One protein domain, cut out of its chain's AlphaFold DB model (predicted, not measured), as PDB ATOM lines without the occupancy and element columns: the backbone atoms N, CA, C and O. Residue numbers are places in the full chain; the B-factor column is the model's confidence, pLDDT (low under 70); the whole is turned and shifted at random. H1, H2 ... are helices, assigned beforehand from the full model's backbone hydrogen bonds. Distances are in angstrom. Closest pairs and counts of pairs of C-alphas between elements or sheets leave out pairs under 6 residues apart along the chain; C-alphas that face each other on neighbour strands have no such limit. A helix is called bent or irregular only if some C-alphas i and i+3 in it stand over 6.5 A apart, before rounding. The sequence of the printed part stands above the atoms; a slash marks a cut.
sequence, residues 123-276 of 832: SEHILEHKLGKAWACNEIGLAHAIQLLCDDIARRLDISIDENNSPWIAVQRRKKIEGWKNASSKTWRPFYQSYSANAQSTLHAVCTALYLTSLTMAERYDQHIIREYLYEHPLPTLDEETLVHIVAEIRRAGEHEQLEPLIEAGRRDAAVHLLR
ATOM      1  N   SER A 123      20.646 -11.703  22.202       92.56
ATOM      2  CA  SER A 123      19.564 -10.809  21.794       92.56
ATOM      3  C   SER A 123      19.934 -10.041  20.533       92.56
ATOM      4  O   SER A 123      19.122  -9.956  19.615       92.56
ATOM      5  N   GLU A 124      21.168  -9.538  20.455       91.12
ATOM      6  CA  GLU A 124      21.694  -8.892  19.247       91.12
ATOM      7  C   GLU A 124      21.723  -9.856  18.063       91.12
ATOM      8  O   GLU A 124      21.265  -9.499  16.981       91.12
ATOM      9  N   HIS A 125      22.160 -11.098  18.282       92.56
ATOM     10  CA  HIS A 125      22.184 -12.135  17.250       92.56
ATOM     11  C   HIS A 125      20.790 -12.459  16.700       92.56
ATOM     12  O   HIS A 125      20.609 -12.577  15.485       92.56
ATOM     13  N   ILE A 126      19.791 -12.581  17.583       91.56
ATOM     14  CA  ILE A 126      18.397 -12.818  17.184       91.56
ATOM     15  C   ILE A 126      17.868 -11.626  16.382       91.56
ATOM     16  O   ILE A 126      17.265 -11.829  15.329       91.56
ATOM     17  N   LEU A 127      18.108 -10.392  16.842       89.06
ATOM     18  CA  LEU A 127      17.691  -9.194  16.115       89.06
ATOM     19  C   LEU A 127      18.373  -9.100  14.744       89.06
ATOM     20  O   LEU A 127      17.696  -8.810  13.766       89.06
ATOM     21  N   GLU A 128      19.666  -9.412  14.640       89.00
ATOM     22  CA  GLU A 128      20.405  -9.403  13.373       89.00
ATOM     23  C   GLU A 128      19.792 -10.355  12.340       89.00
ATOM     24  O   GLU A 128      19.569  -9.995  11.186       89.00
ATOM     25  N   HIS A 129      19.483 -11.583  12.755       87.88
ATOM     26  CA  HIS A 129      18.988 -12.607  11.839       87.88
ATOM     27  C   HIS A 129      17.499 -12.466  11.521       87.88
ATOM     28  O   HIS A 129      17.048 -12.969  10.493       87.88
ATOM     29  N   LYS A 130      16.721 -11.828  12.404       85.94
ATOM     30  CA  LYS A 130      15.277 -11.635  12.205       85.94
ATOM     31  C   LYS A 130      14.935 -10.296  11.573       85.94
ATOM     32  O   LYS A 130      13.966 -10.228  10.828       85.94
ATOM     33  N   LEU A 131      15.720  -9.259  11.852       82.44
ATOM     34  CA  LEU A 131      15.462  -7.896  11.394       82.44
ATOM     35  C   LEU A 131      16.544  -7.359  10.437       82.44
ATOM     36  O   LEU A 131      16.356  -6.300   9.844       82.44
ATOM     37  N   GLY A 132      17.657  -8.070  10.246       84.31
ATOM     38  CA  GLY A 132      18.735  -7.688   9.331       84.31
ATOM     39  C   GLY A 132      19.980  -7.146  10.037       84.31
ATOM     40  O   GLY A 132      19.970  -6.801  11.221       84.31
ATOM     41  N   LYS A 133      21.080  -7.051   9.281       83.06
ATOM     42  CA  LYS A 133      22.416  -6.713   9.803       83.06
ATOM     43  C   LYS A 133      22.493  -5.348  10.475       83.06
ATOM     44  O   LYS A 133      23.318  -5.167  11.370       83.06
ATOM     45  N   ALA A 134      21.624  -4.407  10.096       80.81
ATOM     46  CA  ALA A 134      21.549  -3.109  10.757       80.81
ATOM     47  C   ALA A 134      21.352  -3.257  12.275       80.81
ATOM     48  O   ALA A 134      21.923  -2.500  13.049       80.81
ATOM     49  N   TRP A 135      20.632  -4.280  12.736       85.62
ATOM     50  CA  TRP A 135      20.295  -4.429  14.151       85.62
ATOM     51  C   TRP A 135      21.441  -4.925  15.043       85.62
ATOM     52  O   TRP A 135      21.365  -4.748  16.261       85.62
ATOM     53  N   ALA A 136      22.522  -5.464  14.468       82.94
ATOM     54  CA  ALA A 136      23.738  -5.829  15.205       82.94
ATOM     55  C   ALA A 136      24.685  -4.639  15.438       82.94
ATOM     56  O   ALA A 136      25.558  -4.684  16.305       82.94
ATOM     57  N   CYS A 137      24.530  -3.553  14.683       80.69
ATOM     58  CA  CYS A 137      25.470  -2.443  14.722       80.69
ATOM     59  C   CYS A 137      25.302  -1.577  15.985       80.69
ATOM     60  O   CYS A 137      24.206  -1.128  16.339       80.69
ATOM     61  N   ASN A 138      26.433  -1.303  16.638       77.50
ATOM     62  CA  ASN A 138      26.541  -0.351  17.748       77.50
ATOM     63  C   ASN A 138      26.963   1.051  17.280       77.50
ATOM     64  O   ASN A 138      26.805   2.020  18.022       77.50
ATOM     65  N   GLU A 139      27.479   1.168  16.053       70.81
ATOM     66  CA  GLU A 139      27.805   2.450  15.431       70.81
ATOM     67  C   GLU A 139      26.554   3.110  14.854       70.81
ATOM     68  O   GLU A 139      25.805   2.511  14.082       70.81
ATOM     69  N   ILE A 140      26.340   4.367  15.242       70.12
ATOM     70  CA  ILE A 140      25.138   5.131  14.920       70.12
ATOM     71  C   ILE A 140      25.540   6.261  13.982       70.12
ATOM     72  O   ILE A 140      26.077   7.285  14.403       70.12
ATOM     73  N   GLY A 141      25.284   6.054  12.694       73.19
ATOM     74  CA  GLY A 141      25.591   7.007  11.633       73.19
ATOM     75  C   GLY A 141      24.617   6.897  10.465       73.19
ATOM     76  O   GLY A 141      23.705   6.071  10.471       73.19
ATOM     77  N   LEU A 142      24.826   7.734   9.452       70.44
ATOM     78  CA  LEU A 142      23.983   7.810   8.259       70.44
ATOM     79  C   LEU A 142      23.839   6.460   7.537       70.44
ATOM     80  O   LEU A 142      22.721   6.052   7.243       70.44
ATOM     81  N   ALA A 143      24.947   5.753   7.294       70.19
ATOM     82  CA  ALA A 143      24.933   4.459   6.602       70.19
ATOM     83  C   ALA A 143      24.072   3.420   7.342       70.19
ATOM     84  O   ALA A 143      23.322   2.668   6.729       70.19
ATOM     85  N   HIS A 144      24.115   3.440   8.675       77.19
ATOM     86  CA  HIS A 144      23.283   2.583   9.508       77.19
ATOM     87  C   HIS A 144      21.802   2.961   9.425       77.19
ATOM     88  O   HIS A 144      20.959   2.085   9.268       77.19
ATOM     89  N   ALA A 145      21.474   4.256   9.507       74.31
ATOM     90  CA  ALA A 145      20.096   4.718   9.372       74.31
ATOM     91  C   ALA A 145      19.519   4.356   7.993       74.31
ATOM     92  O   ALA A 145      18.386   3.896   7.915       74.31
ATOM     93  N   ILE A 146      20.310   4.490   6.922       71.12
ATOM     94  CA  ILE A 146      19.930   4.055   5.570       71.12
ATOM     95  C   ILE A 146      19.668   2.549   5.542       71.12
ATOM     96  O   ILE A 146      18.592   2.142   5.118       71.12
ATOM     97  N   GLN A 147      20.599   1.729   6.039       75.31
ATOM     98  CA  GLN A 147      20.432   0.275   6.049       75.31
ATOM     99  C   GLN A 147      19.210  -0.157   6.871       75.31
ATOM    100  O   GLN A 147      18.469  -1.036   6.448       75.31
ATOM    101  N   LEU A 148      18.955   0.493   8.009       78.75
ATOM    102  CA  LEU A 148      17.773   0.255   8.836       78.75
ATOM    103  C   LEU A 148      16.478   0.522   8.053       78.75
ATOM    104  O   LEU A 148      15.544  -0.275   8.117       78.75
ATOM    105  N   LEU A 149      16.433   1.628   7.302       71.38
ATOM    106  CA  LEU A 149      15.299   1.981   6.447       71.38
ATOM    107  C   LEU A 149      15.150   0.985   5.280       71.38
ATOM    108  O   LEU A 149      14.030   0.568   4.991       71.38
ATOM    109  N   CYS A 150      16.255   0.570   4.644       69.31
ATOM    110  CA  CYS A 150      16.260  -0.468   3.605       69.31
ATOM    111  C   CYS A 150      15.686  -1.789   4.126       69.31
ATOM    112  O   CYS A 150      14.799  -2.362   3.494       69.31
ATOM    113  N   ASP A 151      16.181  -2.259   5.274       74.06
ATOM    114  CA  ASP A 151      15.810  -3.545   5.863       74.06
ATOM    115  C   ASP A 151      14.322  -3.559   6.258       74.06
ATOM    116  O   ASP A 151      13.631  -4.540   5.986       74.06
ATOM    117  N   ASP A 152      13.799  -2.475   6.852       74.25
ATOM    118  CA  ASP A 152      12.371  -2.360   7.204       74.25
ATOM    119  C   ASP A 152      11.468  -2.267   5.950       74.25
ATOM    120  O   ASP A 152      10.359  -2.804   5.947       74.25
ATOM    121  N   ILE A 153      11.914  -1.628   4.859       65.88
ATOM    122  CA  ILE A 153      11.150  -1.569   3.596       65.88
ATOM    123  C   ILE A 153      11.136  -2.906   2.874       65.88
ATOM    124  O   ILE A 153      10.077  -3.343   2.421       65.88
ATOM    125  N   ALA A 154      12.295  -3.558   2.760       67.44
ATOM    126  CA  ALA A 154      12.396  -4.875   2.147       67.44
ATOM    127  C   ALA A 154      11.464  -5.866   2.859       67.44
ATOM    128  O   ALA A 154      10.736  -6.604   2.198       67.44
ATOM    129  N   ARG A 155      11.393  -5.791   4.197       69.94
ATOM    130  CA  ARG A 155      10.470  -6.587   5.016       69.94
ATOM    131  C   ARG A 155       8.995  -6.242   4.795       69.94
ATOM    132  O   ARG A 155       8.170  -7.138   4.796       69.94
ATOM    133  N   ARG A 156       8.630  -4.986   4.513       65.94
ATOM    134  CA  ARG A 156       7.240  -4.638   4.135       65.94
ATOM    135  C   ARG A 156       6.814  -5.183   2.783       65.94
ATOM    136  O   ARG A 156       5.642  -5.499   2.589       65.94
ATOM    137  N   LEU A 157       7.743  -5.206   1.834       57.34
ATOM    138  CA  LEU A 157       7.488  -5.743   0.503       57.34
ATOM    139  C   LEU A 157       7.413  -7.276   0.530       57.34
ATOM    140  O   LEU A 157       6.700  -7.862  -0.285       57.34
ATOM    141  N   ASP A 158       8.089  -7.915   1.487       55.50
ATOM    142  CA  ASP A 158       7.997  -9.347   1.756       55.50
ATOM    143  C   ASP A 158       6.914  -9.647   2.811       55.50
ATOM    144  O   ASP A 158       7.160  -9.717   4.010       55.50
ATOM    145  N   ILE A 159       5.679  -9.864   2.343       47.22
ATOM    146  CA  ILE A 159       4.466 -10.134   3.152       47.22
ATOM    147  C   ILE A 159       4.626 -11.352   4.106       47.22
ATOM    148  O   ILE A 159       3.748 -11.635   4.919       47.22
ATOM    149  N   SER A 160       5.723 -12.114   4.024       45.12
ATOM    150  CA  SER A 160       5.907 -13.381   4.739       45.12
ATOM    151  C   SER A 160       6.331 -13.272   6.213       45.12
ATOM    152  O   SER A 160       6.215 -14.269   6.932       45.12
ATOM    153  N   ILE A 161       6.755 -12.100   6.700       50.31
ATOM    154  CA  ILE A 161       7.178 -11.907   8.098       50.31
ATOM    155  C   ILE A 161       6.272 -10.869   8.767       50.31
ATOM    156  O   ILE A 161       6.544  -9.672   8.743       50.31
ATOM    157  N   ASP A 162       5.179 -11.321   9.386       54.19
ATOM    158  CA  ASP A 162       4.355 -10.450  10.229       54.19
ATOM    159  C   ASP A 162       5.073 -10.218  11.569       54.19
ATOM    160  O   ASP A 162       4.933 -10.970  12.538       54.19
ATOM    161  N   GLU A 163       5.915  -9.185  11.593       54.25
ATOM    162  CA  GLU A 163       6.690  -8.731  12.756       54.25
ATOM    163  C   GLU A 163       5.824  -8.395  13.980       54.25
ATOM    164  O   GLU A 163       6.342  -8.316  15.095       54.25
ATOM    165  N   ASN A 164       4.508  -8.234  13.803       55.34
ATOM    166  CA  ASN A 164       3.587  -7.951  14.900       55.34
ATOM    167  C   ASN A 164       3.392  -9.128  15.864       55.34
ATOM    168  O   ASN A 164       2.841  -8.928  16.945       55.34
ATOM    169  N   ASN A 165       3.856 -10.332  15.523       65.81
ATOM    170  CA  ASN A 165       3.541 -11.514  16.321       65.81
ATOM    171  C   ASN A 165       4.491 -11.763  17.506       65.81
ATOM    172  O   ASN A 165       4.128 -12.544  18.380       65.81
ATOM    173  N   SER A 166       5.674 -11.126  17.578       84.44
ATOM    174  CA  SER A 166       6.644 -11.328  18.678       84.44
ATOM    175  C   SER A 166       6.712 -10.119  19.631       84.44
ATOM    176  O   SER A 166       7.473  -9.169  19.390       84.44
ATOM    177  N   PRO A 167       5.958 -10.131  20.750       85.44
ATOM    178  CA  PRO A 167       6.128  -9.184  21.851       85.44
ATOM    179  C   PRO A 167       7.583  -9.007  22.301       85.44
ATOM    180  O   PRO A 167       7.996  -7.886  22.623       85.44
ATOM    181  N   TRP A 168       8.378 -10.082  22.310       90.56
ATOM    182  CA  TRP A 168       9.776 -10.024  22.729       90.56
ATOM    183  C   TRP A 168      10.644  -9.214  21.758       90.56
ATOM    184  O   TRP A 168      11.359  -8.311  22.209       90.56
ATOM    185  N   ILE A 169      10.537  -9.438  20.438       86.25
ATOM    186  CA  ILE A 169      11.249  -8.620  19.441       86.25
ATOM    187  C   ILE A 169      10.864  -7.149  19.589       86.25
ATOM    188  O   ILE A 169      11.746  -6.289  19.595       86.25
ATOM    189  N   ALA A 170       9.580  -6.837  19.788       82.62
ATOM    190  CA  ALA A 170       9.125  -5.459  19.971       82.62
ATOM    191  C   ALA A 170       9.737  -4.785  21.218       82.62
ATOM    192  O   ALA A 170      10.006  -3.577  21.223       82.62
ATOM    193  N   VAL A 171       9.975  -5.541  22.296       87.06
ATOM    194  CA  VAL A 171      10.665  -5.045  23.498       87.06
ATOM    195  C   VAL A 171      12.154  -4.823  23.232       87.06
ATOM    196  O   VAL A 171      12.663  -3.745  23.553       87.06
ATOM    197  N   GLN A 172      12.856  -5.788  22.630       90.00
ATOM    198  CA  GLN A 172      14.291  -5.642  22.357       90.00
ATOM    199  C   GLN A 172      14.568  -4.550  21.319       90.00
ATOM    200  O   GLN A 172      15.478  -3.744  21.507       90.00
ATOM    201  N   ARG A 173      13.717  -4.430  20.293       85.56
ATOM    202  CA  ARG A 173      13.725  -3.330  19.318       85.56
ATOM    203  C   ARG A 173      13.648  -1.974  20.012       85.56
ATOM    204  O   ARG A 173      14.487  -1.114  19.760       85.56
ATOM    205  N   ARG A 174      12.701  -1.784  20.939       83.94
ATOM    206  CA  ARG A 174      12.580  -0.531  21.708       83.94
ATOM    207  C   ARG A 174      13.818  -0.243  22.555       83.94
ATOM    208  O   ARG A 174      14.294   0.888  22.546       83.94
ATOM    209  N   LYS A 175      14.363  -1.252  23.246       87.88
ATOM    210  CA  LYS A 175      15.603  -1.104  24.029       87.88
ATOM    211  C   LYS A 175      16.782  -0.693  23.141       87.88
ATOM    212  O   LYS A 175      17.505   0.237  23.494       87.88
ATOM    213  N   LYS A 176      16.951  -1.342  21.983       87.44
ATOM    214  CA  LYS A 176      18.041  -1.060  21.036       87.44
ATOM    215  C   LYS A 176      17.903   0.338  20.423       87.44
ATOM    216  O   LYS A 176      18.871   1.089  20.445       87.44
ATOM    217  N   ILE A 177      16.697   0.733  19.995       83.38
ATOM    218  CA  ILE A 177      16.434   2.084  19.469       83.38
ATOM    219  C   ILE A 177      16.678   3.158  20.538       83.38
ATOM    220  O   ILE A 177      17.278   4.185  20.234       83.38
ATOM    221  N   GLU A 178      16.263   2.947  21.792       84.50
ATOM    222  CA  GLU A 178      16.546   3.902  22.874       84.50
ATOM    223  C   GLU A 178      18.059   3.997  23.147       84.50
ATOM    224  O   GLU A 178      18.586   5.086  23.386       84.50
ATOM    225  N   GLY A 179      18.783   2.878  23.028       85.62
ATOM    226  CA  GLY A 179      20.245   2.856  23.017       85.62
ATOM    227  C   GLY A 179      20.828   3.720  21.895       85.62
ATOM    228  O   GLY A 179      21.643   4.606  22.165       85.62
ATOM    229  N   TRP A 180      20.356   3.537  20.657       85.62
ATOM    230  CA  TRP A 180      20.780   4.340  19.509       85.62
ATOM    231  C   TRP A 180      20.454   5.822  19.674       85.62
ATOM    232  O   TRP A 180      21.297   6.674  19.425       85.62
ATOM    233  N   LYS A 181      19.269   6.158  20.179       82.69
ATOM    234  CA  LYS A 181      18.872   7.538  20.482       82.69
ATOM    235  C   LYS A 181      19.836   8.200  21.467       82.69
ATOM    236  O   LYS A 181      20.234   9.348  21.249       82.69
ATOM    237  N   ASN A 182      20.239   7.486  22.517       83.44
ATOM    238  CA  ASN A 182      21.141   8.012  23.541       83.44
ATOM    239  C   ASN A 182      22.577   8.184  23.032       83.44
ATOM    240  O   ASN A 182      23.234   9.157  23.403       83.44
ATOM    241  N   ALA A 183      23.040   7.289  22.158       81.69
ATOM    242  CA  ALA A 183      24.386   7.331  21.589       81.69
ATOM    243  C   ALA A 183      24.489   8.101  20.250       81.69
ATOM    244  O   ALA A 183      25.592   8.400  19.799       81.69
ATOM    245  N   SER A 184      23.363   8.482  19.636       81.12
ATOM    246  CA  SER A 184      23.324   9.285  18.407       81.12
ATOM    247  C   SER A 184      23.806  10.724  18.625       81.12
ATOM    248  O   SER A 184      23.632  11.323  19.696       81.12
ATOM    249  N   SER A 185      24.368  11.316  17.567       79.88
ATOM    250  CA  SER A 185      24.661  12.749  17.536       79.88
ATOM    251  C   SER A 185      23.376  13.574  17.691       79.88
ATOM    252  O   SER A 185      22.267  13.097  17.436       79.88
ATOM    253  N   LYS A 186      23.512  14.853  18.076       76.69
ATOM    254  CA  LYS A 186      22.365  15.779  18.160       76.69
ATOM    255  C   LYS A 186      21.542  15.815  16.863       76.69
ATOM    256  O   LYS A 186      20.339  16.012  16.943       76.69
ATOM    257  N   THR A 187      22.184  15.580  15.721       73.69
ATOM    258  CA  THR A 187      21.580  15.560  14.385       73.69
ATOM    259  C   THR A 187      20.625  14.383  14.167       73.69
ATOM    260  O   THR A 187      19.556  14.568  13.603       73.69
ATOM    261  N   TRP A 188      20.977  13.175  14.621       77.00
ATOM    262  CA  TRP A 188      20.184  11.959  14.364       77.00
ATOM    263  C   TRP A 188      19.215  11.610  15.493       77.00
ATOM    264  O   TRP A 188      18.314  10.788  15.323       77.00
ATOM    265  N   ARG A 189      19.362  12.253  16.651       80.62
ATOM    266  CA  ARG A 189      18.480  12.050  17.800       80.62
ATOM    267  C   ARG A 189      16.989  12.259  17.478       80.62
ATOM    268  O   ARG A 189      16.212  11.419  17.932       80.62
ATOM    269  N   PRO A 190      16.568  13.280  16.701       80.56
ATOM    270  CA  PRO A 190      15.163  13.442  16.321       80.56
ATOM    271  C   PRO A 190      14.649  12.297  15.435       80.56
ATOM    272  O   PRO A 190      13.537  11.819  15.652       80.56
ATOM    273  N   PHE A 191      15.478  11.775  14.516       80.88
ATOM    274  CA  PHE A 191      15.148  10.592  13.713       80.88
ATOM    275  C   PHE A 191      14.856   9.377  14.593       80.88
ATOM    276  O   PHE A 191      13.777   8.801  14.499       80.88
ATOM    277  N   TYR A 192      15.764   9.023  15.505       80.19
ATOM    278  CA  TYR A 192      15.553   7.870  16.385       80.19
ATOM    279  C   TYR A 192      14.409   8.087  17.383       80.19
ATOM    280  O   TYR A 192      13.704   7.136  17.712       80.19
ATOM    281  N   GLN A 193      14.178   9.322  17.841       81.88
ATOM    282  CA  GLN A 193      13.011   9.669  18.660       81.88
ATOM    283  C   GLN A 193      11.703   9.415  17.905       81.88
ATOM    284  O   GLN A 193      10.843   8.690  18.404       81.88
ATOM    285  N   SER A 194      11.589   9.949  16.691       77.19
ATOM    286  CA  SER A 194      10.461   9.724  15.787       77.19
ATOM    287  C   SER A 194      10.266   8.229  15.499       77.19
ATOM    288  O   SER A 194       9.187   7.687  15.745       77.19
ATOM    289  N   TYR A 195      11.336   7.539  15.094       78.31
ATOM    290  CA  TYR A 195      11.325   6.119  14.743       78.31
ATOM    291  C   TYR A 195      10.919   5.222  15.920       78.31
ATOM    292  O   TYR A 195      10.196   4.245  15.743       78.31
ATOM    293  N   SER A 196      11.340   5.571  17.142       77.94
ATOM    294  CA  SER A 196      10.948   4.857  18.363       77.94
ATOM    295  C   SER A 196       9.462   4.998  18.694       77.94
ATOM    296  O   SER A 196       8.868   4.072  19.244       77.94
ATOM    297  N   ALA A 197       8.869   6.151  18.369       78.69
ATOM    298  CA  ALA A 197       7.474   6.448  18.654       78.69
ATOM    299  C   ALA A 197       6.546   5.813  17.614       78.69
ATOM    300  O   ALA A 197       5.511   5.255  17.975       78.69
ATOM    301  N   ASN A 198       6.914   5.894  16.331       76.75
ATOM    302  CA  ASN A 198       6.153   5.307  15.237       76.75
ATOM    303  C   ASN A 198       7.040   5.069  14.004       76.75
ATOM    304  O   ASN A 198       7.052   5.872  13.070       76.75
ATOM    305  N   ALA A 199       7.736   3.929  13.979       73.31
ATOM    306  CA  ALA A 199       8.611   3.540  12.873       73.31
ATOM    307  C   ALA A 199       7.911   3.610  11.506       73.31
ATOM    308  O   ALA A 199       8.528   4.010  10.524       73.31
ATOM    309  N   GLN A 200       6.612   3.295  11.439       69.25
ATOM    310  CA  GLN A 200       5.847   3.352  10.197       69.25
ATOM    311  C   GLN A 200       5.676   4.771   9.669       69.25
ATOM    312  O   GLN A 200       5.914   5.004   8.485       69.25
ATOM    313  N   SER A 201       5.282   5.704  10.530       69.25
ATOM    314  CA  SER A 201       5.154   7.109  10.151       69.25
ATOM    315  C   SER A 201       6.509   7.732   9.821       69.25
ATOM    316  O   SER A 201       6.590   8.514   8.878       69.25
ATOM    317  N   THR A 202       7.577   7.361  10.531       70.69
ATOM    318  CA  THR A 202       8.938   7.841  10.246       70.69
ATOM    319  C   THR A 202       9.462   7.323   8.912       70.69
ATOM    320  O   THR A 202       9.992   8.098   8.122       70.69
ATOM    321  N   LEU A 203       9.285   6.027   8.636       69.25
ATOM    322  CA  LEU A 203       9.671   5.409   7.367       69.25
ATOM    323  C   LEU A 203       8.954   6.102   6.208       69.25
ATOM    324  O   LEU A 203       9.587   6.528   5.247       69.25
ATOM    325  N   HIS A 204       7.642   6.286   6.351       66.81
ATOM    326  CA  HIS A 204       6.816   6.973   5.371       66.81
ATOM    327  C   HIS A 204       7.269   8.426   5.149       66.81
ATOM    328  O   HIS A 204       7.405   8.860   4.007       66.81
ATOM    329  N   ALA A 205       7.578   9.158   6.225       68.38
ATOM    330  CA  ALA A 205       8.087  10.525   6.167       68.38
ATOM    331  C   ALA A 205       9.401  10.631   5.384       68.38
ATOM    332  O   ALA A 205       9.531  11.480   4.502       68.38
ATOM    333  N   VAL A 206      10.357   9.746   5.670       69.44
ATOM    334  CA  VAL A 206      11.668   9.748   5.011       69.44
ATOM    335  C   VAL A 206      11.557   9.319   3.549       69.44
ATOM    336  O   VAL A 206      12.127   9.978   2.683       69.44
ATOM    337  N   CYS A 207      10.780   8.277   3.247       66.88
ATOM    338  CA  CYS A 207      10.570   7.813   1.874       66.88
ATOM    339  C   CYS A 207       9.870   8.870   1.012       66.88
ATOM    340  O   CYS A 207      10.288   9.138  -0.115       66.88
ATOM    341  N   THR A 208       8.851   9.523   1.573       64.81
ATOM    342  CA  THR A 208       8.132  10.618   0.917       64.81
ATOM    343  C   THR A 208       9.061  11.805   0.673       64.81
ATOM    344  O   THR A 208       9.103  12.330  -0.435       64.81
ATOM    345  N   ALA A 209       9.871  12.200   1.660       67.94
ATOM    346  CA  ALA A 209      10.826  13.292   1.495       67.94
ATOM    347  C   ALA A 209      11.917  12.976   0.460       67.94
ATOM    348  O   ALA A 209      12.253  13.843  -0.345       67.94
ATOM    349  N   LEU A 210      12.434  11.743   0.424       67.12
ATOM    350  CA  LEU A 210      13.388  11.292  -0.594       67.12
ATOM    351  C   LEU A 210      12.786  11.367  -2.001       67.12
ATOM    352  O   LEU A 210      13.415  11.915  -2.910       67.12
ATOM    353  N   TYR A 211      11.551  10.894  -2.175       65.50
ATOM    354  CA  TYR A 211      10.865  10.951  -3.462       65.50
ATOM    355  C   TYR A 211      10.547  12.388  -3.896       65.50
ATOM    356  O   TYR A 211      10.896  12.784  -5.008       65.50
ATOM    357  N   LEU A 212       9.961  13.207  -3.021       63.00
ATOM    358  CA  LEU A 212       9.644  14.608  -3.323       63.00
ATOM    359  C   LEU A 212      10.909  15.419  -3.630       63.00
ATOM    360  O   LEU A 212      10.908  16.262  -4.531       63.00
ATOM    361  N   THR A 213      12.019  15.113  -2.955       65.00
ATOM    362  CA  THR A 213      13.315  15.720  -3.271       65.00
ATOM    363  C   THR A 213      13.823  15.262  -4.636       65.00
ATOM    364  O   THR A 213      14.306  16.080  -5.413       65.00
ATOM    365  N   SER A 214      13.654  13.984  -4.992       61.56
ATOM    366  CA  SER A 214      13.993  13.490  -6.335       61.56
ATOM    367  C   SER A 214      13.160  14.158  -7.443       61.56
ATOM    368  O   SER A 214      13.681  14.440  -8.522       61.56
ATOM    369  N   LEU A 215      11.899  14.504  -7.160       57.78
ATOM    370  CA  LEU A 215      11.021  15.220  -8.086       57.78
ATOM    371  C   LEU A 215      11.400  16.701  -8.254       57.78
ATOM    372  O   LEU A 215      11.397  17.204  -9.377       57.78
ATOM    373  N   THR A 216      11.780  17.394  -7.174       58.00
ATOM    374  CA  THR A 216      12.315  18.771  -7.255       58.00
ATOM    375  C   THR A 216      13.664  18.821  -7.954       58.00
ATOM    376  O   THR A 216      13.935  19.755  -8.701       58.00
ATOM    377  N   MET A 217      14.505  17.805  -7.754       51.12
ATOM    378  CA  MET A 217      15.789  17.661  -8.444       51.12
ATOM    379  C   MET A 217      15.633  17.463  -9.950       51.12
ATOM    380  O   MET A 217      16.483  17.906 -10.713       51.12
ATOM    381  N   ALA A 218      14.550  16.810 -10.369       47.97
ATOM    382  CA  ALA A 218      14.198  16.683 -11.774       47.97
ATOM    383  C   ALA A 218      13.579  17.973 -12.357       47.97
ATOM    384  O   ALA A 218      13.127  17.942 -13.497       47.97
ATOM    385  N   GLU A 219      13.525  19.068 -11.578       53.44
ATOM    386  CA  GLU A 219      12.849  20.338 -11.898       53.44
ATOM    387  C   GLU A 219      11.363  20.159 -12.246       53.44
ATOM    388  O   GLU A 219      10.758  20.987 -12.922       53.44
ATOM    389  N   ARG A 220      10.751  19.062 -11.779       52.81
ATOM    390  CA  ARG A 220       9.385  18.689 -12.159       52.81
ATOM    391  C   ARG A 220       8.314  19.289 -11.268       52.81
ATOM    392  O   ARG A 220       7.163  19.154 -11.609       52.81
ATOM    393  N   TYR A 221       8.628  19.900 -10.132       56.03
ATOM    394  CA  TYR A 221       7.612  20.559  -9.304       56.03
ATOM    395  C   TYR A 221       8.180  21.803  -8.634       56.03
ATOM    396  O   TYR A 221       9.330  21.808  -8.193       56.03
ATOM    397  N   ASP A 222       7.342  22.836  -8.512       56.69
ATOM    398  CA  ASP A 222       7.625  23.988  -7.661       56.69
ATOM    399  C   ASP A 222       7.767  23.516  -6.203       56.69
ATOM    400  O   ASP A 222       6.959  22.723  -5.701       56.69
ATOM    401  N   GLN A 223       8.782  24.029  -5.501       59.50
ATOM    402  CA  GLN A 223       8.972  23.814  -4.065       59.50
ATOM    403  C   GLN A 223       7.707  24.151  -3.260       59.50
ATOM    404  O   GLN A 223       7.497  23.587  -2.186       59.50
ATOM    405  N   HIS A 224       6.849  25.036  -3.774       59.25
ATOM    406  CA  HIS A 224       5.577  25.382  -3.153       59.25
ATOM    407  C   HIS A 224       4.576  24.216  -3.082       59.25
ATOM    408  O   HIS A 224       3.963  24.040  -2.033       59.25
ATOM    409  N   ILE A 225       4.450  23.377  -4.119       58.34
ATOM    410  CA  ILE A 225       3.511  22.233  -4.126       58.34
ATOM    411  C   ILE A 225       3.946  21.183  -3.102       58.34
ATOM    412  O   ILE A 225       3.131  20.639  -2.362       58.34
ATOM    413  N   ILE A 226       5.255  20.945  -3.008       61.03
ATOM    414  CA  ILE A 226       5.837  20.050  -2.002       61.03
ATOM    415  C   ILE A 226       5.610  20.604  -0.598       61.03
ATOM    416  O   ILE A 226       5.268  19.848   0.306       61.03
ATOM    417  N   ARG A 227       5.766  21.918  -0.408       63.16
ATOM    418  CA  ARG A 227       5.481  22.567   0.874       63.16
ATOM    419  C   ARG A 227       4.008  22.491   1.242       63.16
ATOM    420  O   ARG A 227       3.731  22.118   2.371       63.16
ATOM    421  N   GLU A 228       3.080  22.782   0.328       64.50
ATOM    422  CA  GLU A 228       1.641  22.588   0.567       64.50
ATOM    423  C   GLU A 228       1.342  21.139   0.950       64.50
ATOM    424  O   GLU A 228       0.668  20.903   1.946       64.50
ATOM    425  N   TYR A 229       1.894  20.173   0.214       63.22
ATOM    426  CA  TYR A 229       1.717  18.754   0.501       63.22
ATOM    427  C   TYR A 229       2.236  18.376   1.900       63.22
ATOM    428  O   TYR A 229       1.524  17.748   2.682       63.22
ATOM    429  N   LEU A 230       3.456  18.797   2.252       61.78
ATOM    430  CA  LEU A 230       4.047  18.560   3.574       61.78
ATOM    431  C   LEU A 230       3.297  19.301   4.696       61.78
ATOM    432  O   LEU A 230       3.328  18.859   5.843       61.78
ATOM    433  N   TYR A 231       2.617  20.407   4.376       61.97
ATOM    434  CA  TYR A 231       1.846  21.214   5.323       61.97
ATOM    435  C   TYR A 231       0.429  20.663   5.550       61.97
ATOM    436  O   TYR A 231      -0.038  20.621   6.686       61.97
ATOM    437  N   GLU A 232      -0.249  20.209   4.491       56.75
ATOM    438  CA  GLU A 232      -1.571  19.567   4.551       56.75
ATOM    439  C   GLU A 232      -1.485  18.137   5.116       56.75
ATOM    440  O   GLU A 232      -2.461  17.613   5.664       56.75
ATOM    441  N   HIS A 233      -0.317  17.498   5.015       55.47
ATOM    442  CA  HIS A 233      -0.027  16.184   5.585       55.47
ATOM    443  C   HIS A 233       1.193  16.269   6.504       55.47
ATOM    444  O   HIS A 233       2.247  15.725   6.159       55.47
ATOM    445  N   PRO A 234       1.070  16.941   7.670       56.03
ATOM    446  CA  PRO A 234       2.187  17.115   8.583       56.03
ATOM    447  C   PRO A 234       2.732  15.740   8.944       56.03
ATOM    448  O   PRO A 234       2.059  14.947   9.605       56.03
ATOM    449  N   LEU A 235       3.946  15.452   8.471       56.25
ATOM    450  CA  LEU A 235       4.675  14.241   8.812       56.25
ATOM    451  C   LEU A 235       4.866  14.284  10.332       56.25
ATOM    452  O   LEU A 235       5.616  15.127  10.821       56.25
ATOM    453  N   PRO A 236       4.165  13.447  11.112       52.88
ATOM    454  CA  PRO A 236       3.797  13.794  12.489       52.88
ATOM    455  C   PRO A 236       4.955  13.771  13.502       52.88
ATOM    456  O   PRO A 236       4.713  13.775  14.704       52.88
ATOM    457  N   THR A 237       6.217  13.702  13.068       60.41
ATOM    458  CA  THR A 237       7.328  13.378  13.974       60.41
ATOM    459  C   THR A 237       8.706  13.944  13.618       60.41
ATOM    460  O   THR A 237       9.596  13.841  14.457       60.41
ATOM    461  N   LEU A 238       8.920  14.526  12.432       64.19
ATOM    462  CA  LEU A 238      10.203  15.143  12.069       64.19
ATOM    463  C   LEU A 238       9.957  16.576  11.613       64.19
ATOM    464  O   LEU A 238       9.101  16.806  10.762       64.19
ATOM    465  N   ASP A 239      10.690  17.529  12.184       74.69
ATOM    466  CA  ASP A 239      10.687  18.900  11.684       74.69
ATOM    467  C   ASP A 239      11.319  18.980  10.281       74.69
ATOM    468  O   ASP A 239      12.110  18.124   9.871       74.69
ATOM    469  N   GLU A 240      10.934  20.014   9.529       66.75
ATOM    470  CA  GLU A 240      11.371  20.240   8.145       66.75
ATOM    471  C   GLU A 240      12.905  20.292   8.033       66.75
ATOM    472  O   GLU A 240      13.474  19.725   7.102       66.75
ATOM    473  N   GLU A 241      13.585  20.903   9.009       72.00
ATOM    474  CA  GLU A 241      15.045  21.041   9.024       72.00
ATOM    475  C   GLU A 241      15.739  19.674   9.137       72.00
ATOM    476  O   GLU A 241      16.672  19.378   8.384       72.00
ATOM    477  N   THR A 242      15.229  18.801  10.006       68.12
ATOM    478  CA  THR A 242      15.712  17.428  10.165       68.12
ATOM    479  C   THR A 242      15.505  16.607   8.892       68.12
ATOM    480  O   THR A 242      16.426  15.912   8.459       68.12
ATOM    481  N   LEU A 243      14.335  16.698   8.251       66.56
ATOM    482  CA  LEU A 243      14.063  15.995   6.989       66.56
ATOM    483  C   LEU A 243      14.995  16.455   5.863       66.56
ATOM    484  O   LEU A 243      15.597  15.618   5.187       66.56
ATOM    485  N   VAL A 244      15.171  17.769   5.697       68.06
ATOM    486  CA  VAL A 244      16.089  18.346   4.700       68.06
ATOM    487  C   VAL A 244      17.519  17.867   4.939       68.06
ATOM    488  O   VAL A 244      18.221  17.504   3.993       68.06
ATOM    489  N   HIS A 245      17.953  17.821   6.200       70.31
ATOM    490  CA  HIS A 245      19.292  17.365   6.547       70.31
ATOM    491  C   HIS A 245      19.497  15.872   6.256       70.31
ATOM    492  O   HIS A 245      20.500  15.515   5.639       70.31
ATOM    493  N   ILE A 246      18.539  15.016   6.632       68.38
ATOM    494  CA  ILE A 246      18.577  13.569   6.362       68.38
ATOM    495  C   ILE A 246      18.668  13.313   4.857       68.38
ATOM    496  O   ILE A 246      19.523  12.552   4.414       68.38
ATOM    497  N   VAL A 247      17.845  13.987   4.052       67.75
ATOM    498  CA  VAL A 247      17.874  13.820   2.594       67.75
ATOM    499  C   VAL A 247      19.199  14.307   1.995       67.75
ATOM    500  O   VAL A 247      19.772  13.637   1.133       67.75
ATOM    501  N   ALA A 248      19.723  15.445   2.460       70.88
ATOM    502  CA  ALA A 248      21.008  15.967   1.999       70.88
ATOM    503  C   ALA A 248      22.177  15.031   2.345       70.88
ATOM    504  O   ALA A 248      23.093  14.867   1.538       70.88
ATOM    505  N   GLU A 249      22.148  14.417   3.525       69.75
ATOM    506  CA  GLU A 249      23.116  13.416   3.970       69.75
ATOM    507  C   GLU A 249      23.024  12.141   3.117       69.75
ATOM    508  O   GLU A 249      24.031  11.749   2.524       69.75
ATOM    509  N   ILE A 250      21.828  11.555   2.959       66.69
ATOM    510  CA  ILE A 250      21.586  10.363   2.119       66.69
ATOM    511  C   ILE A 250      22.120  10.581   0.700       66.69
ATOM    512  O   ILE A 250      22.776   9.713   0.128       66.69
ATOM    513  N   ARG A 251      21.922  11.784   0.157       66.06
ATOM    514  CA  ARG A 251      22.434  12.169  -1.157       66.06
ATOM    515  C   ARG A 251      23.964  12.229  -1.218       66.06
ATOM    516  O   ARG A 251      24.544  11.824  -2.222       66.06
ATOM    517  N   ARG A 252      24.626  12.749  -0.177       69.25
ATOM    518  CA  ARG A 252      26.098  12.814  -0.118       69.25
ATOM    519  C   ARG A 252      26.740  11.434   0.001       69.25
ATOM    520  O   ARG A 252      27.869  11.280  -0.453       69.25
ATOM    521  N   ALA A 253      26.043  10.458   0.584       65.06
ATOM    522  CA  ALA A 253      26.561   9.104   0.762       65.06
ATOM    523  C   ALA A 253      26.785   8.342  -0.557       65.06
ATOM    524  O   ALA A 253      27.537   7.378  -0.560       65.06
ATOM    525  N   GLY A 254      26.205   8.778  -1.683       50.50
ATOM    526  CA  GLY A 254      26.634   8.367  -3.028       50.50
ATOM    527  C   GLY A 254      26.388   6.904  -3.435       50.50
ATOM    528  O   GLY A 254      26.619   6.567  -4.593       50.50
ATOM    529  N   GLU A 255      25.880   6.041  -2.556       59.16
ATOM    530  CA  GLU A 255      25.577   4.636  -2.868       59.16
ATOM    531  C   GLU A 255      24.174   4.497  -3.485       59.16
ATOM    532  O   GLU A 255      23.241   3.959  -2.892       59.16
ATOM    533  N   HIS A 256      24.021   5.026  -4.703       57.50
ATOM    534  CA  HIS A 256      22.749   5.092  -5.433       57.50
ATOM    535  C   HIS A 256      22.069   3.718  -5.608       57.50
ATOM    536  O   HIS A 256      20.846   3.635  -5.571       57.50
ATOM    537  N   GLU A 257      22.846   2.637  -5.747       60.81
ATOM    538  CA  GLU A 257      22.315   1.278  -5.941       60.81
ATOM    539  C   GLU A 257      21.630   0.705  -4.690       60.81
ATOM    540  O   GLU A 257      20.643  -0.017  -4.813       60.81
ATOM    541  N   GLN A 258      22.097   1.044  -3.483       64.00
ATOM    542  CA  GLN A 258      21.487   0.551  -2.238       64.00
ATOM    543  C   GLN A 258      20.200   1.303  -1.878       64.00
ATOM    544  O   GLN A 258      19.370   0.790  -1.130       64.00
ATOM    545  N   LEU A 259      20.021   2.508  -2.425       64.19
ATOM    546  CA  LEU A 259      18.846   3.348  -2.204       64.19
ATOM    547  C   LEU A 259      17.706   3.057  -3.183       64.19
ATOM    548  O   LEU A 259      16.589   3.498  -2.938       64.19
ATOM    549  N   GLU A 260      17.938   2.319  -4.268       66.88
ATOM    550  CA  GLU A 260      16.909   2.088  -5.288       66.88
ATOM    551  C   GLU A 260      15.632   1.418  -4.728       66.88
ATOM    552  O   GLU A 260      14.538   1.896  -5.031       66.88
ATOM    553  N   PRO A 261      15.703   0.404  -3.836       66.25
ATOM    554  CA  PRO A 261      14.504  -0.164  -3.210       66.25
ATOM    555  C   PRO A 261      13.753   0.836  -2.315       66.25
ATOM    556  O   PRO A 261      12.523   0.843  -2.292       66.25
ATOM    557  N   LEU A 262      14.487   1.702  -1.602       62.72
ATOM    558  CA  LEU A 262      13.944   2.801  -0.789       62.72
ATOM    559  C   LEU A 262      13.230   3.835  -1.662       62.72
ATOM    560  O   LEU A 262      12.126   4.271  -1.340       62.72
ATOM    561  N   ILE A 263      13.862   4.217  -2.770       65.62
ATOM    562  CA  ILE A 263      13.335   5.175  -3.740       65.62
ATOM    563  C   ILE A 263      12.085   4.606  -4.409       65.62
ATOM    564  O   ILE A 263      11.105   5.327  -4.558       65.62
ATOM    565  N   GLU A 264      12.079   3.323  -4.768       67.50
ATOM    566  CA  GLU A 264      10.933   2.662  -5.394       67.50
ATOM    567  C   GLU A 264       9.762   2.476  -4.415       67.50
ATOM    568  O   GLU A 264       8.612   2.745  -4.765       67.50
ATOM    569  N   ALA A 265      10.020   2.091  -3.162       65.81
ATOM    570  CA  ALA A 265       8.981   2.039  -2.134       65.81
ATOM    571  C   ALA A 265       8.423   3.435  -1.818       65.81
ATOM    572  O   ALA A 265       7.207   3.620  -1.762       65.81
ATOM    573  N   GLY A 266       9.300   4.435  -1.693       68.25
ATOM    574  CA  GLY A 266       8.903   5.829  -1.531       68.25
ATOM    575  C   GLY A 266       8.132   6.376  -2.723       68.25
ATOM    576  O   GLY A 266       7.176   7.117  -2.523       68.25
ATOM    577  N   ARG A 267       8.473   5.960  -3.946       69.94
ATOM    578  CA  ARG A 267       7.726   6.284  -5.165       69.94
ATOM    579  C   ARG A 267       6.306   5.732  -5.096       69.94
ATOM    580  O   ARG A 267       5.380   6.474  -5.394       69.94
ATOM    581  N   ARG A 268       6.113   4.479  -4.671       71.88
ATOM    582  CA  ARG A 268       4.770   3.879  -4.535       71.88
ATOM    583  C   ARG A 268       3.922   4.579  -3.478       71.88
ATOM    584  O   ARG A 268       2.773   4.913  -3.751       71.88
ATOM    585  N   ASP A 269       4.486   4.832  -2.300       69.00
ATOM    586  CA  ASP A 269       3.784   5.549  -1.231       69.00
ATOM    587  C   ASP A 269       3.436   6.973  -1.677       69.00
ATOM    588  O   ASP A 269       2.279   7.390  -1.622       69.00
ATOM    589  N   ALA A 270       4.414   7.715  -2.193       70.31
ATOM    590  CA  ALA A 270       4.180   9.066  -2.671       70.31
ATOM    591  C   ALA A 270       3.198   9.107  -3.847       70.31
ATOM    592  O   ALA A 270       2.416  10.049  -3.927       70.31
ATOM    593  N   ALA A 271       3.170   8.084  -4.706       79.00
ATOM    594  CA  ALA A 271       2.192   7.982  -5.781       79.00
ATOM    595  C   ALA A 271       0.754   7.932  -5.239       79.00
ATOM    596  O   ALA A 271      -0.108   8.701  -5.664       79.00
ATOM    597  N   VAL A 272       0.496   7.096  -4.226       79.25
ATOM    598  CA  VAL A 272      -0.820   7.010  -3.561       79.25
ATOM    599  C   VAL A 272      -1.234   8.358  -2.970       79.25
ATOM    600  O   VAL A 272      -2.402   8.752  -3.031       79.25
ATOM    601  N   HIS A 273      -0.281   9.079  -2.393       76.94
ATOM    602  CA  HIS A 273      -0.543  10.362  -1.766       76.94
ATOM    603  C   HIS A 273      -0.715  11.514  -2.762       76.94
ATOM    604  O   HIS A 273      -1.632  12.314  -2.589       76.94
ATOM    605  N   LEU A 274       0.100  11.581  -3.816       79.44
ATOM    606  CA  LEU A 274      -0.070  12.528  -4.918       79.44
ATOM    607  C   LEU A 274      -1.420  12.312  -5.599       79.44
ATOM    608  O   LEU A 274      -2.155  13.273  -5.809       79.44
ATOM    609  N   LEU A 275      -1.797  11.057  -5.849       86.94
ATOM    610  CA  LEU A 275      -3.113  10.700  -6.371       86.94
ATOM    611  C   LEU A 275      -4.234  11.238  -5.464       86.94
ATOM    612  O   LEU A 275      -5.182  11.859  -5.946       86.94
ATOM    613  N   ARG A 276      -4.120  11.060  -4.139       85.88
ATOM    614  CA  ARG A 276      -5.092  11.587  -3.162       85.88
ATOM    615  C   ARG A 276      -5.129  13.117  -3.128       85.88
ATOM    616  O   ARG A 276      -6.221  13.687  -3.073       85.88
TER     617      ARG A 276
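AT A GLANCE: This is residues 123 to 276 of the 832 residues of the protein "PglZ domain-containing protein" of Chloroflexi bacterium (UniProt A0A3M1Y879). The model is a body of mostly crossed helices in two groups, joined by the bent helix H5. In the first group, H1 and the short H2 are beside the hairpin of H4 and H5a; in the second, H5b and H8 cross almost at right angles, H7 packs on H5b, and H6 is at the far end. H3 lies between, with H2 on it from the first group and H8 from the second. The printed part has 154 residues with eight named helices, H1 to H8 in that order, and no named strand; its class is all helix. It is compact, with a radius of gyration of the C-alphas of 15.5 A, and spans 47 by 35 by 29 A.

IN THESE COORDINATES: H1 is residues 123 to 131, from C-alpha 123 at (19.564, -10.809, 21.794). H2 is residues 133 to 136. H3, residues 142 to 157, is 22.7 A long, and H4, residues 167 to 183, is 24.6 A. H5, residues 189 to 217, was assigned as one helix by its hydrogen bonds but is bent: C-alphas 197 and 200 are 9.2 A apart. Its arms are H5a, residues 189 to 197, and H5b, residues 200 to 217, 25.5 A long, from C-alpha 200 at (5.847, 3.352, 10.197). H6 is residues 223 to 232 and H7 residues 240 to 252. H8, residues 256 to 276, is 28.7 A long and ends at C-alpha 276 (-5.092, 11.587, -3.162); it is irregular, with C-alphas 258 and 261 7.1 A apart, and has a kink of 35 degrees near residue 263.

HOW THE PARTS SIT: For each two helices below that touch or are close but not clearly touching, the pair of residues named is that of their closest C-alphas. H1 touches H2 at Glu 128 and Trp 135, 5.0 A. H2 touches H3 at Ala 134 and Leu 148, 5.4 A. H4 touches H5a, a helical hairpin at a shallow tilt of 14 degrees, at Lys 181 and Arg 189, 5.3 A. H5b and H8 touch, about perpendicular at 84 degrees, at Cys 207 and Gly 266, 4.3 A. H3 touches H8 at a steep tilt of 58 degrees, at Cys 150 and Leu 262, 5.9 A. H7 touches H5b at Leu 210 and Val 247, 6.1 A. H6 is close to H5b but not clearly touching, at Leu 212 and Ile 226, 6.8 A. H4 and H8 are apart. Every O i to N i+4 pair is within hydrogen-bond range in H1, H3, H4, H5a, H5b, H6 and H7, and 15 of 17 in H8; H2 is too short for such a pair.

THE WHOLE: The two C-alphas farthest apart, those of Ser 123 and Asp 222, are 47.1 A apart. The printed part has no cut, and no link is long. Mean pLDDT of the printed part is 71.1; 78 residues are under 70, among them 153 to 165, 203 to 238 and 249 to 267.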